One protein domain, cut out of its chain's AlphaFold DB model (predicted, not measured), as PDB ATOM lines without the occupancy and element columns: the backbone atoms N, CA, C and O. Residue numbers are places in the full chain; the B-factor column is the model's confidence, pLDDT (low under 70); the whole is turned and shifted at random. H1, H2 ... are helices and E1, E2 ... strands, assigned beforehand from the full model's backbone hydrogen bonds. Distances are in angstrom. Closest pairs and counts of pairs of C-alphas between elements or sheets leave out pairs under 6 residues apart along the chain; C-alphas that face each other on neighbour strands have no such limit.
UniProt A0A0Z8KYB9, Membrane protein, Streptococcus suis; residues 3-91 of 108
ATOM      1  N   ARG A   3     -51.245  28.160  18.252       88.88
ATOM      2  CA  ARG A   3     -52.263  29.114  17.802       88.88
ATOM      3  C   ARG A   3     -51.590  30.372  17.279       88.88
ATOM      4  O   ARG A   3     -50.637  30.845  17.879       88.88
ATOM      5  N   HIS A   4     -52.108  30.917  16.187       88.25
ATOM      6  CA  HIS A   4     -51.633  32.180  15.633       88.25
ATOM      7  C   HIS A   4     -52.690  33.250  15.858       88.25
ATOM      8  O   HIS A   4     -53.832  33.070  15.426       88.25
ATOM      9  N   LYS A   5     -52.340  34.331  16.559       86.00
ATOM     10  CA  LYS A   5     -53.273  35.438  16.783       86.00
ATOM     11  C   LYS A   5     -52.547  36.756  17.021       86.00
ATOM     12  O   LYS A   5     -51.576  36.810  17.757       86.00
ATOM     13  N   LEU A   6     -53.020  37.810  16.374       81.75
ATOM     14  CA  LEU A   6     -52.501  39.160  16.545       81.75
ATOM     15  C   LEU A   6     -53.486  39.940  17.406       81.75
ATOM     16  O   LEU A   6     -54.688  39.916  17.132       81.75
ATOM     17  N   PHE A   7     -52.968  40.615  18.421       84.50
ATOM     18  CA  PHE A   7     -53.731  41.508  19.276       84.50
ATOM     19  C   PHE A   7     -53.171  42.918  19.149       84.50
ATOM     20  O   PHE A   7     -51.969  43.114  18.976       84.50
ATOM     21  N   THR A   8     -54.058  43.903  19.217       79.88
ATOM     22  CA  THR A   8     -53.691  45.323  19.296       79.88
ATOM     23  C   THR A   8     -53.574  45.801  20.739       79.88
ATOM     24  O   THR A   8     -52.916  46.806  20.991       79.88
ATOM     25  N   SER A   9     -54.179  45.070  21.679       85.94
ATOM     26  CA  SER A   9     -54.213  45.401  23.102       85.94
ATOM     27  C   SER A   9     -53.640  44.253  23.929       85.94
ATOM     28  O   SER A   9     -54.079  43.109  23.803       85.94
ATOM     29  N   LEU A  10     -52.715  44.563  24.838       83.19
ATOM     30  CA  LEU A  10     -52.086  43.579  25.733       83.19
ATOM     31  C   LEU A  10     -53.101  42.892  26.650       83.19
ATOM     32  O   LEU A  10     -53.015  41.692  26.878       83.19
ATOM     33  N   GLN A  11     -54.092  43.648  27.127       85.56
ATOM     34  CA  GLN A  11     -55.171  43.127  27.969       85.56
ATOM     35  C   GLN A  11     -55.999  42.058  27.242       85.56
ATOM     36  O   GLN A  11     -56.361  41.047  27.835       85.56
ATOM     37  N   GLU A  12     -56.274  42.249  25.947       89.31
ATOM     38  CA  GLU A  12     -57.004  41.259  25.145       89.31
ATOM     39  C   GLU A  12     -56.171  39.993  24.928       89.31
ATOM     40  O   GLU A  12     -56.699  38.882  25.012       89.31
ATOM     41  N   GLU A  13     -54.871  40.159  24.677       88.94
ATOM     42  CA  GLU A  13     -53.932  39.050  24.518       88.94
ATOM     43  C   GLU A  13     -53.814  38.226  25.806       88.94
ATOM     44  O   GLU A  13     -53.975  37.005  25.779       88.94
ATOM     45  N   GLU A  14     -53.620  38.894  26.944       89.50
ATOM     46  CA  GLU A  14     -53.566  38.273  28.266       89.50
ATOM     47  C   GLU A  14     -54.861  37.524  28.590       89.50
ATOM     48  O   GLU A  14     -54.826  36.357  28.996       89.50
ATOM     49  N   HIS A  15     -56.015  38.162  28.383       89.56
ATOM     50  CA  HIS A  15     -57.305  37.544  28.665       89.56
ATOM     51  C   HIS A  15     -57.537  36.306  27.793       89.56
ATOM     52  O   HIS A  15     -58.002  35.273  28.277       89.56
ATOM     53  N   TRP A  16     -57.159  36.372  26.516       91.19
ATOM     54  CA  TRP A  16     -57.261  35.238  25.604       91.19
ATOM     55  C   TRP A  16     -56.345  34.076  26.000       91.19
ATOM     56  O   TRP A  16     -56.787  32.924  25.974       91.19
ATOM     57  N   ILE A  17     -55.101  34.357  26.403       89.44
ATOM     58  CA  ILE A  17     -54.176  33.336  26.914       89.44
ATOM     59  C   ILE A  17     -54.788  32.674  28.149       89.44
ATOM     60  O   ILE A  17     -54.917  31.453  28.174       89.44
ATOM     61  N   ASN A  18     -55.231  33.457  29.135       88.56
ATOM     62  CA  ASN A  18     -55.830  32.928  30.362       88.56
ATOM     63  C   ASN A  18     -57.123  32.139  30.105       88.56
ATOM     64  O   ASN A  18     -57.357  31.124  30.758       88.56
ATOM     65  N   SER A  19     -57.919  32.535  29.109       89.69
ATOM     66  CA  SER A  19     -59.102  31.785  28.679       89.69
ATOM     67  C   SER A  19     -58.735  30.390  28.161       89.69
ATOM     68  O   SER A  19     -59.310  29.406  28.620       89.69
ATOM     69  N   ILE A  20     -57.716  30.285  27.296       88.88
ATOM     70  CA  ILE A  20     -57.196  28.989  26.820       88.88
ATOM     71  C   ILE A  20     -56.603  28.188  27.975       88.88
ATOM     72  O   ILE A  20     -56.746  26.965  28.020       88.88
ATOM     73  N   GLN A  21     -55.940  28.863  28.916       86.94
ATOM     74  CA  GLN A  21     -55.390  28.175  30.068       86.94
ATOM     75  C   GLN A  21     -56.491  27.541  30.915       86.94
ATOM     76  O   GLN A  21     -56.389  26.370  31.254       86.94
ATOM     77  N   SER A  22     -57.609  28.231  31.131       84.44
ATOM     78  CA  SER A  22     -58.776  27.675  31.830       84.44
ATOM     79  C   SER A  22     -59.308  26.364  31.215       84.44
ATOM     80  O   SER A  22     -59.852  25.519  31.923       84.44
ATOM     81  N   GLU A  23     -59.085  26.124  29.917       86.69
ATOM     82  CA  GLU A  23     -59.435  24.863  29.242       86.69
ATOM     83  C   GLU A  23     -58.470  23.690  29.557       86.69
ATOM     84  O   GLU A  23     -58.657  22.578  29.055       86.69
ATOM     85  N   GLY A  24     -57.435  23.905  30.379       87.31
ATOM     86  CA  GLY A  24     -56.415  22.908  30.738       87.31
ATOM     87  C   GLY A  24     -55.160  22.953  29.861       87.31
ATOM     88  O   GLY A  24     -54.456  21.949  29.708       87.31
ATOM     89  N   TYR A  25     -54.881  24.101  29.249       89.12
ATOM     90  CA  TYR A  25     -53.656  24.323  28.486       89.12
ATOM     91  C   TYR A  25     -52.721  25.274  29.234       89.12
ATOM     92  O   TYR A  25     -53.141  26.046  30.080       89.12
ATOM     93  N   GLN A  26     -51.432  25.229  28.942       88.06
ATOM     94  CA  GLN A  26     -50.440  26.110  29.541       88.06
ATOM     95  C   GLN A  26     -49.587  26.707  28.438       88.06
ATOM     96  O   GLN A  26     -49.136  25.993  27.542       88.06
ATOM     97  N   LEU A  27     -49.379  28.020  28.484       87.38
ATOM     98  CA  LEU A  27     -48.489  28.675  27.537       87.38
ATOM     99  C   LEU A  27     -47.041  28.280  27.848       87.38
ATOM    100  O   LEU A  27     -46.558  28.532  28.947       87.38
ATOM    101  N   VAL A  28     -46.360  27.668  26.878       86.94
ATOM    102  CA  VAL A  28     -44.958  27.234  27.018       86.94
ATOM    103  C   VAL A  28     -43.993  28.109  26.230       86.94
ATOM    104  O   VAL A  28     -42.828  28.232  26.596       86.94
ATOM    105  N   LYS A  29     -44.450  28.711  25.126       86.81
ATOM    106  CA  LYS A  29     -43.603  29.557  24.280       86.81
ATOM    107  C   LYS A  29     -44.431  30.526  23.449       86.81
ATOM    108  O   LYS A  29     -45.486  30.160  22.935       86.81
ATOM    109  N   VAL A  30     -43.904  31.729  23.245       85.75
ATOM    110  CA  VAL A  30     -44.466  32.719  22.321       85.75
ATOM    111  C   VAL A  30     -43.415  33.107  21.297       85.75
ATOM    112  O   VAL A  30     -42.259  33.338  21.628       85.75
ATOM    113  N   THR A  31     -43.820  33.181  20.036       84.62
ATOM    114  CA  THR A  31     -42.980  33.640  18.933       84.62
ATOM    115  C   THR A  31     -43.596  34.918  18.366       84.62
ATOM    116  O   THR A  31     -44.448  34.833  17.477       84.62
ATOM    117  N   PRO A  32     -43.190  36.104  18.859       75.25
ATOM    118  CA  PRO A  32     -43.803  37.374  18.467       75.25
ATOM    119  C   PRO A  32     -43.632  37.674  16.972       75.25
ATOM    120  O   PRO A  32     -44.541  38.207  16.349       75.25
ATOM    121  N   TRP A  33     -42.523  37.238  16.358       77.69
ATOM    122  CA  TRP A  33     -42.268  37.434  14.923       77.69
ATOM    123  C   TRP A  33     -43.348  36.824  14.015       77.69
ATOM    124  O   TRP A  33     -43.651  37.357  12.953       77.69
ATOM    125  N   THR A  34     -43.932  35.699  14.425       81.19
ATOM    126  CA  THR A  34     -44.966  34.972  13.667       81.19
ATOM    127  C   THR A  34     -46.317  34.969  14.379       81.19
ATOM    128  O   THR A  34     -47.196  34.184  14.012       81.19
ATOM    129  N   ALA A  35     -46.449  35.774  15.442       82.94
ATOM    130  CA  ALA A  35     -47.590  35.790  16.353       82.94
ATOM    131  C   ALA A  35     -48.058  34.378  16.758       82.94
ATOM    132  O   ALA A  35     -49.257  34.095  16.787       82.94
ATOM    133  N   ALA A  36     -47.102  33.467  16.979       88.31
ATOM    134  CA  ALA A  36     -47.366  32.056  17.239       88.31
ATOM    135  C   ALA A  36     -47.239  31.749  18.733       88.31
ATOM    136  O   ALA A  36     -46.182  31.954  19.328       88.31
ATOM    137  N   TYR A  37     -48.295  31.202  19.315       89.50
ATOM    138  CA  TYR A  37     -48.403  30.844  20.724       89.50
ATOM    139  C   TYR A  37     -48.435  29.329  20.840       89.50
ATOM    140  O   TYR A  37     -49.301  28.661  20.270       89.50
ATOM    141  N   HIS A  38     -47.474  28.781  21.567       90.38
ATOM    142  CA  HIS A  38     -47.360  27.361  21.826       90.38
ATOM    143  C   HIS A  38     -47.958  27.076  23.193       90.38
ATOM    144  O   HIS A  38     -47.450  27.527  24.218       90.38
ATOM    145  N   PHE A  39     -49.026  26.298  23.180       90.69
ATOM    146  CA  PHE A  39     -49.719  25.809  24.354       90.69
ATOM    147  C   PHE A  39     -49.485  24.311  24.508       90.69
ATOM    148  O   PHE A  39     -49.620  23.555  23.540       90.69
ATOM    149  N   GLU A  40     -49.188  23.858  25.711       89.38
ATOM    150  CA  GLU A  40     -49.092  22.444  26.057       89.38
ATOM    151  C   GLU A  40     -50.268  22.042  26.946       89.38
ATOM    152  O   GLU A  40     -50.816  22.872  27.664       89.38
ATOM    153  N   LYS A  41     -50.721  20.790  26.860       87.69
ATOM    154  CA  LYS A  41     -51.819  20.323  27.708       87.69
ATOM    155  C   LYS A  41     -51.257  20.045  29.096       87.69
ATOM    156  O   LYS A  41     -50.430  19.148  29.239       87.69
ATOM    157  N   CYS A  42     -51.707  20.789  30.098       81.44
ATOM    158  CA  CYS A  42     -51.269  20.588  31.471       81.44
ATOM    159  C   CYS A  42     -52.307  19.733  32.201       81.44
ATOM    160  O   CYS A  42     -53.507  19.990  32.129       81.44
ATOM    161  N   SER A  43     -51.861  18.679  32.883       70.06
ATOM    162  CA  SER A  43     -52.752  17.847  33.707       70.06
ATOM    163  C   SER A  43     -53.111  18.503  35.045       70.06
ATOM    164  O   SER A  43     -54.000  18.010  35.735       70.06
ATOM    165  N   ARG A  44     -52.413  19.580  35.426       73.56
ATOM    166  CA  ARG A  44     -52.670  20.377  36.633       73.56
ATOM    167  C   ARG A  44     -53.380  21.681  36.287       73.56
ATOM    168  O   ARG A  44     -53.438  22.061  35.122       73.56
ATOM    169  N   THR A  45     -53.877  22.359  37.322       73.44
ATOM    170  CA  THR A  45     -54.390  23.729  37.242       73.44
ATOM    171  C   THR A  45     -53.323  24.614  36.595       73.44
ATOM    172  O   THR A  45     -52.248  24.777  37.174       73.44
ATOM    173  N   PRO A  46     -53.558  25.128  35.381       75.06
ATOM    174  CA  PRO A  46     -52.567  25.932  34.697       75.06
ATOM    175  C   PRO A  46     -52.452  27.282  35.386       75.06
ATOM    176  O   PRO A  46     -53.436  27.856  35.856       75.06
ATOM    177  N   HIS A  47     -51.225  27.775  35.461       81.44
ATOM    178  CA  HIS A  47     -50.952  29.014  36.157       81.44
ATOM    179  C   HIS A  47     -51.308  30.227  35.297       81.44
ATOM    180  O   HIS A  47     -51.062  30.213  34.085       81.44
ATOM    181  N   PRO A  48     -51.846  31.298  35.903       82.56
ATOM    182  CA  PRO A  48     -52.148  32.512  35.172       82.56
ATOM    183  C   PRO A  48     -50.880  33.080  34.531       82.56
ATOM    184  O   PRO A  48     -49.780  33.029  35.092       82.56
ATOM    185  N   VAL A  49     -51.057  33.602  33.322       86.44
ATOM    186  CA  VAL A  49     -50.017  34.321  32.589       86.44
ATOM    187  C   VAL A  49     -50.355  35.797  32.635       86.44
ATOM    188  O   VAL A  49     -51.521  36.171  32.497       86.44
ATOM    189  N   ARG A  50     -49.325  36.617  32.820       85.81
ATOM    190  CA  ARG A  50     -49.427  38.067  32.843       85.81
ATOM    191  C   ARG A  50     -48.496  38.671  31.806       85.81
ATOM    192  O   ARG A  50     -47.361  38.207  31.645       85.81
ATOM    193  N   LEU A  51     -49.003  39.656  31.076       87.25
ATOM    194  CA  LEU A  51     -48.246  40.356  30.043       87.25
ATOM    195  C   LEU A  51     -47.857  41.730  30.561       87.25
ATOM    196  O   LEU A  51     -48.706  42.506  30.990       87.25
ATOM    197  N   ASP A  52     -46.571  42.036  30.466       83.50
ATOM    198  CA  ASP A  52     -46.037  43.350  30.784       83.50
ATOM    199  C   ASP A  52     -45.392  43.940  29.530       83.50
ATOM    200  O   ASP A  52     -44.683  43.247  28.797       83.50
ATOM    201  N   PHE A  53     -45.659  45.210  29.239       80.06
ATOM    202  CA  PHE A  53     -45.049  45.893  28.103       80.06
ATOM    203  C   PHE A  53     -44.102  46.963  28.596       80.06
ATOM    204  O   PHE A  53     -44.490  47.866  29.337       80.06
ATOM    205  N   HIS A  54     -42.865  46.874  28.121       76.31
ATOM    206  CA  HIS A  54     -41.844  47.842  28.449       76.31
ATOM    207  C   HIS A  54     -41.089  48.234  27.182       76.31
ATOM    208  O   HIS A  54     -40.469  47.396  26.521       76.31
ATOM    209  N   GLU A  55     -41.141  49.520  26.829       68.12
ATOM    210  CA  GLU A  55     -40.508  50.020  25.602       68.12
ATOM    211  C   GLU A  55     -38.986  49.869  25.651       68.12
ATOM    212  O   GLU A  55     -38.371  49.462  24.666       68.12
ATOM    213  N   HIS A  56     -38.361  50.146  26.801       69.56
ATOM    214  CA  HIS A  56     -36.910  50.070  26.922       69.56
ATOM    215  C   HIS A  56     -36.437  49.802  28.356       69.56
ATOM    216  O   HIS A  56     -36.478  50.689  29.205       69.56
ATOM    217  N   ILE A  57     -35.900  48.603  28.609       74.81
ATOM    218  CA  ILE A  57     -35.257  48.266  29.889       74.81
ATOM    219  C   ILE A  57     -33.737  48.339  29.722       74.81
ATOM    220  O   ILE A  57     -33.146  47.635  28.893       74.81
ATOM    221  N   ALA A  58     -33.066  49.169  30.525       78.75
ATOM    222  CA  ALA A  58     -31.606  49.265  30.534       78.75
ATOM    223  C   ALA A  58     -30.943  47.925  30.918       78.75
ATOM    224  O   ALA A  58     -31.544  47.068  31.556       78.75
ATOM    225  N   LYS A  59     -29.686  47.694  30.503       75.19
ATOM    226  CA  LYS A  59     -29.064  46.355  30.638       75.19
ATOM    227  C   LYS A  59     -28.878  45.968  32.101       75.19
ATOM    228  O   LYS A  59     -29.062  44.804  32.429       75.19
ATOM    229  N   GLY A  60     -28.497  46.941  32.929       76.81
ATOM    230  CA  GLY A  60     -28.353  46.765  34.373       76.81
ATOM    231  C   GLY A  60     -29.695  46.512  35.055       76.81
ATOM    232  O   GLY A  60     -29.794  45.606  35.872       76.81
ATOM    233  N   GLU A  61     -30.734  47.224  34.618       81.06
ATOM    234  CA  GLU A  61     -32.076  47.132  35.197       81.06
ATOM    235  C   GLU A  61     -32.810  45.850  34.806       81.06
ATOM    236  O   GLU A  61     -33.645  45.380  35.562       81.06
ATOM    237  N   TYR A  62     -32.493  45.241  33.659       81.69
ATOM    238  CA  TYR A  62     -33.195  44.043  33.195       81.69
ATOM    239  C   TYR A  62     -33.026  42.853  34.136       81.69
ATOM    240  O   TYR A  62     -33.983  42.134  34.398       81.69
ATOM    241  N   SER A  63     -31.821  42.664  34.669       80.75
ATOM    242  CA  SER A  63     -31.549  41.610  35.648       80.75
ATOM    243  C   SER A  63     -32.354  41.844  36.925       80.75
ATOM    244  O   SER A  63     -32.985  40.923  37.423       80.75
ATOM    245  N   ASN A  64     -32.376  43.093  37.406       84.44
ATOM    246  CA  ASN A  64     -33.112  43.473  38.606       84.44
ATOM    247  C   ASN A  64     -34.626  43.312  38.404       84.44
ATOM    248  O   ASN A  64     -35.305  42.725  39.234       84.44
ATOM    249  N   TYR A  65     -35.130  43.750  37.248       84.00
ATOM    250  CA  TYR A  65     -36.510  43.561  36.819       84.00
ATOM    251  C   TYR A  65     -36.887  42.077  36.833       84.00
ATOM    252  O   TYR A  65     -37.828  41.713  37.517       84.00
ATOM    253  N   LEU A  66     -36.124  41.195  36.179       81.81
ATOM    254  CA  LEU A  66     -36.416  39.756  36.211       81.81
ATOM    255  C   LEU A  66     -36.383  39.173  37.632       81.81
ATOM    256  O   LEU A  66     -37.258  38.381  37.974       81.81
ATOM    257  N   SER A  67     -35.418  39.582  38.460       82.81
ATOM    258  CA  SER A  67     -35.313  39.122  39.848       82.81
ATOM    259  C   SER A  67     -36.502  39.544  40.714       82.81
ATOM    260  O   SER A  67     -36.938  38.749  41.536       82.81
ATOM    261  N   LEU A  68     -37.072  40.738  40.510       83.50
ATOM    262  CA  LEU A  68     -38.276  41.180  41.231       83.50
ATOM    263  C   LEU A  68     -39.482  40.273  40.943       83.50
ATOM    264  O   LEU A  68     -40.236  39.928  41.851       83.50
ATOM    265  N   PHE A  69     -39.651  39.864  39.683       81.50
ATOM    266  CA  PHE A  69     -40.715  38.936  39.297       81.50
ATOM    267  C   PHE A  69     -40.463  37.536  39.863       81.50
ATOM    268  O   PHE A  69     -41.387  36.924  40.397       81.50
ATOM    269  N   GLU A  70     -39.220  37.058  39.799       82.19
ATOM    270  CA  GLU A  70     -38.830  35.750  40.332       82.19
ATOM    271  C   GLU A  70     -39.049  35.642  41.845       82.19
ATOM    272  O   GLU A  70     -39.612  34.644  42.298       82.19
ATOM    273  N   ASP A  71     -38.692  36.680  42.606       81.31
ATOM    274  CA  ASP A  71     -38.906  36.751  44.059       81.31
ATOM    275  C   ASP A  71     -40.394  36.624  44.423       81.31
ATOM    276  O   ASP A  71     -40.770  35.968  45.391       81.31
ATOM    277  N   CYS A  72     -41.264  37.143  43.557       74.88
ATOM    278  CA  CYS A  72     -42.712  37.051  43.710       74.88
ATOM    279  C   CYS A  72     -43.332  35.796  43.068       74.88
ATOM    280  O   CYS A  72     -44.556  35.697  42.937       74.88
ATOM    281  N   GLY A  73     -42.510  34.842  42.627       79.06
ATOM    282  CA  GLY A  73     -42.965  33.575  42.059       79.06
ATOM    283  C   GLY A  73     -43.421  33.643  40.602       79.06
ATOM    284  O   GLY A  73     -44.125  32.737  40.145       79.06
ATOM    285  N   TRP A  74     -43.032  34.678  39.859       85.81
ATOM    286  CA  TRP A  74     -43.275  34.804  38.422       85.81
ATOM    287  C   TRP A  74     -42.017  34.461  37.634       85.81
ATOM    288  O   TRP A  74     -40.947  35.016  37.861       85.81
ATOM    289  N   GLN A  75     -42.153  33.564  36.665       83.94
ATOM    290  CA  GLN A  75     -41.062  33.159  35.790       83.94
ATOM    291  C   GLN A  75     -41.252  33.756  34.389       83.94
ATOM    292  O   GLN A  75     -42.344  33.647  33.815       83.94
ATOM    293  N   PRO A  76     -40.217  34.391  33.812       83.38
ATOM    294  CA  PRO A  76     -40.277  34.911  32.454       83.38
ATOM    295  C   PRO A  76     -40.293  33.754  31.443       83.38
ATOM    296  O   PRO A  76     -39.331  32.998  31.334       83.38
ATOM    297  N   ILE A  77     -41.361  33.638  30.654       83.19
ATOM    298  CA  ILE A  77     -41.436  32.674  29.541       83.19
ATOM    299  C   ILE A  77     -40.709  33.234  28.321       83.19
ATOM    300  O   ILE A  77     -39.917  32.558  27.666       83.19
ATOM    301  N   GLN A  78     -41.039  34.474  27.968       79.31
ATOM    302  CA  GLN A  78     -40.562  35.113  26.752       79.31
ATOM    303  C   GLN A  78     -40.501  36.618  26.972       79.31
ATOM    304  O   GLN A  78     -41.417  37.212  27.519       79.31
ATOM    305  N   GLY A  79     -39.433  37.256  26.519       72.88
ATOM    306  CA  GLY A  79     -39.317  38.708  26.530       72.88
ATOM    307  C   GLY A  79     -38.106  39.147  25.727       72.88
ATOM    308  O   GLY A  79     -37.226  38.335  25.429       72.88
ATOM    309  N   SER A  80     -38.065  40.419  25.348       68.56
ATOM    310  CA  SER A  80     -36.926  40.991  24.635       68.56
ATOM    311  C   SER A  80     -36.529  42.307  25.273       68.56
ATOM    312  O   SER A  80     -37.314  43.244  25.319       68.56
ATOM    313  N   ARG A  81     -35.265  42.413  25.695       64.06
ATOM    314  CA  ARG A  81     -34.732  43.618  26.355       64.06
ATOM    315  C   ARG A  81     -34.807  44.886  25.491       64.06
ATOM    316  O   ARG A  81     -34.711  45.987  26.018       64.06
ATOM    317  N   ARG A  82     -34.851  44.741  24.161       55.81
ATOM    318  CA  ARG A  82     -34.674  45.863  23.223       55.81
ATOM    319  C   ARG A  82     -35.962  46.537  22.771       55.81
ATOM    320  O   ARG A  82     -35.836  47.627  22.245       55.81
ATOM    321  N   CYS A  83     -37.102  45.870  22.912       55.44
ATOM    322  CA  CYS A  83     -38.459  46.350  22.649       55.44
ATOM    323  C   CYS A  83     -39.365  45.124  22.775       55.44
ATOM    324  O   CYS A  83     -39.112  44.123  22.090       55.44
ATOM    325  N   GLY A  84     -40.430  45.202  23.569       72.25
ATOM    326  CA  GLY A  84     -41.541  44.275  23.400       72.25
ATOM    327  C   GLY A  84     -42.311  43.915  24.657       72.25
ATOM    328  O   GLY A  84     -42.259  44.576  25.690       72.25
ATOM    329  N   ILE A  85     -43.062  42.835  24.488       82.19
ATOM    330  CA  ILE A  85     -43.943  42.246  25.482       82.19
ATOM    331  C   ILE A  85     -43.148  41.189  26.243       82.19
ATOM    332  O   ILE A  85     -42.481  40.337  25.644       82.19
ATOM    333  N   HIS A  86     -43.218  41.268  27.561       85.44
ATOM    334  CA  HIS A  86     -42.695  40.292  28.491       85.44
ATOM    335  C   HIS A  86     -43.849  39.422  28.985       85.44
ATOM    336  O   HIS A  86     -44.841  39.905  29.520       85.44
ATOM    337  N   TYR A  87     -43.712  38.122  28.771       87.31
ATOM    338  CA  TYR A  87     -44.658  37.104  29.188       87.31
ATOM    339  C   TYR A  87     -44.146  36.487  30.477       87.31
ATOM    340  O   TYR A  87     -43.087  35.849  30.482       87.31
ATOM    341  N   PHE A  88     -44.914  36.645  31.545       87.00
ATOM    342  CA  PHE A  88     -44.630  36.052  32.839       87.00
ATOM    343  C   PHE A  88     -45.671  35.001  33.168       87.00
ATOM    344  O   PHE A  88     -46.868  35.208  32.978       87.00
ATOM    345  N   GLN A  89     -45.215  33.872  33.685       86.50
ATOM    346  CA  GLN A  89     -46.080  32.828  34.206       86.50
ATOM    347  C   GLN A  89     -45.882  32.709  35.699       86.50
ATOM    348  O   GLN A  89     -44.754  32.619  36.184       86.50
ATOM    349  N   GLN A  90     -46.990  32.683  36.425       84.62
ATOM    350  CA  GLN A  90     -46.943  32.391  37.843       84.62
ATOM    351  C   GLN A  90     -46.493  30.934  38.028       84.62
ATOM    352  O   GLN A  90     -46.934  30.049  37.306       84.62
ATOM    353  N   THR A  91     -45.586  30.666  38.958       73.19
ATOM    354  CA  THR A  91     -45.080  29.305  39.228       73.19
ATOM    355  C   THR A  91     -45.338  28.855  40.655       73.19
ATOM    356  O   THR A  91     -45.374  27.656  40.926       73.19
TER     357      THR A  91
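What this domain is: This is residues 3 to 91 of the 108 residues of the protein "Membrane protein" of Streptococcus suis (UniProt A0A0Z8KYB9). A small twisted sheet of three strands, E3, E5 and E4, has helix H1 and the strand hairpin E1 and E2 over one face and helix H2 over the other. The 89 printed residues hold H1, E1, E2, E3, H2, E4 and E5 in that order, mixed in class. Both sheets, E3 - E5 - E4 and E1 - E2, are antiparallel. The whole is compact, with a radius of gyration of the C-alphas of 13.0 A and spans of 38 by 28 by 18 A.

Where its parts are: H1, residues 10 to 22, begins at C-alpha (-52.086, 43.579, 25.733) and is 18.3 A long. E1 is residues 25 to 31, 17.1 A; E2 is 36 to 41 and E3 49 to 54, 16.3 A each. H2 is residues 59 to 71, 19.2 A. E4 is 74 to 78, 12.0 A, and E5 is 84 to 90, 19.5 A, ending at C-alpha (-46.943, 32.391, 37.843).

How they stand to each other: Inner strand E5 pairs with E3 through N 50 and O 88, 2.8 A, and with E4 through N 75 and O 89, 2.8 A. H1 is over E3 at a height over the sheet of 8.1 A; the closest C-alphas are those of Glu 14 and Leu 51, 6.0 A. H2, on the opposite face, is only just over E4, with 3 C-alphas falling on it. E3, H2, E4 form a split strand-helix-strand unit, two same-way strands with E5 between them, its crossover right-handed. In the hairpin E1 and E2, N 26 and O 40 are 2.8 A apart. The closest C-alphas of E1 and E4 are those of Val 30 and Gln 78, 6.4 A. Every O i to N i+4 pair is within hydrogen-bond range in H1, and 7 of 9 in H2.

The domain as a whole: The C-alphas farthest apart, those of Glu 23 and Gly 60, are 38.4 A apart. The printed part has no cut and no long link. Residues 55 to 56 and 80 to 83 have pLDDT under 70.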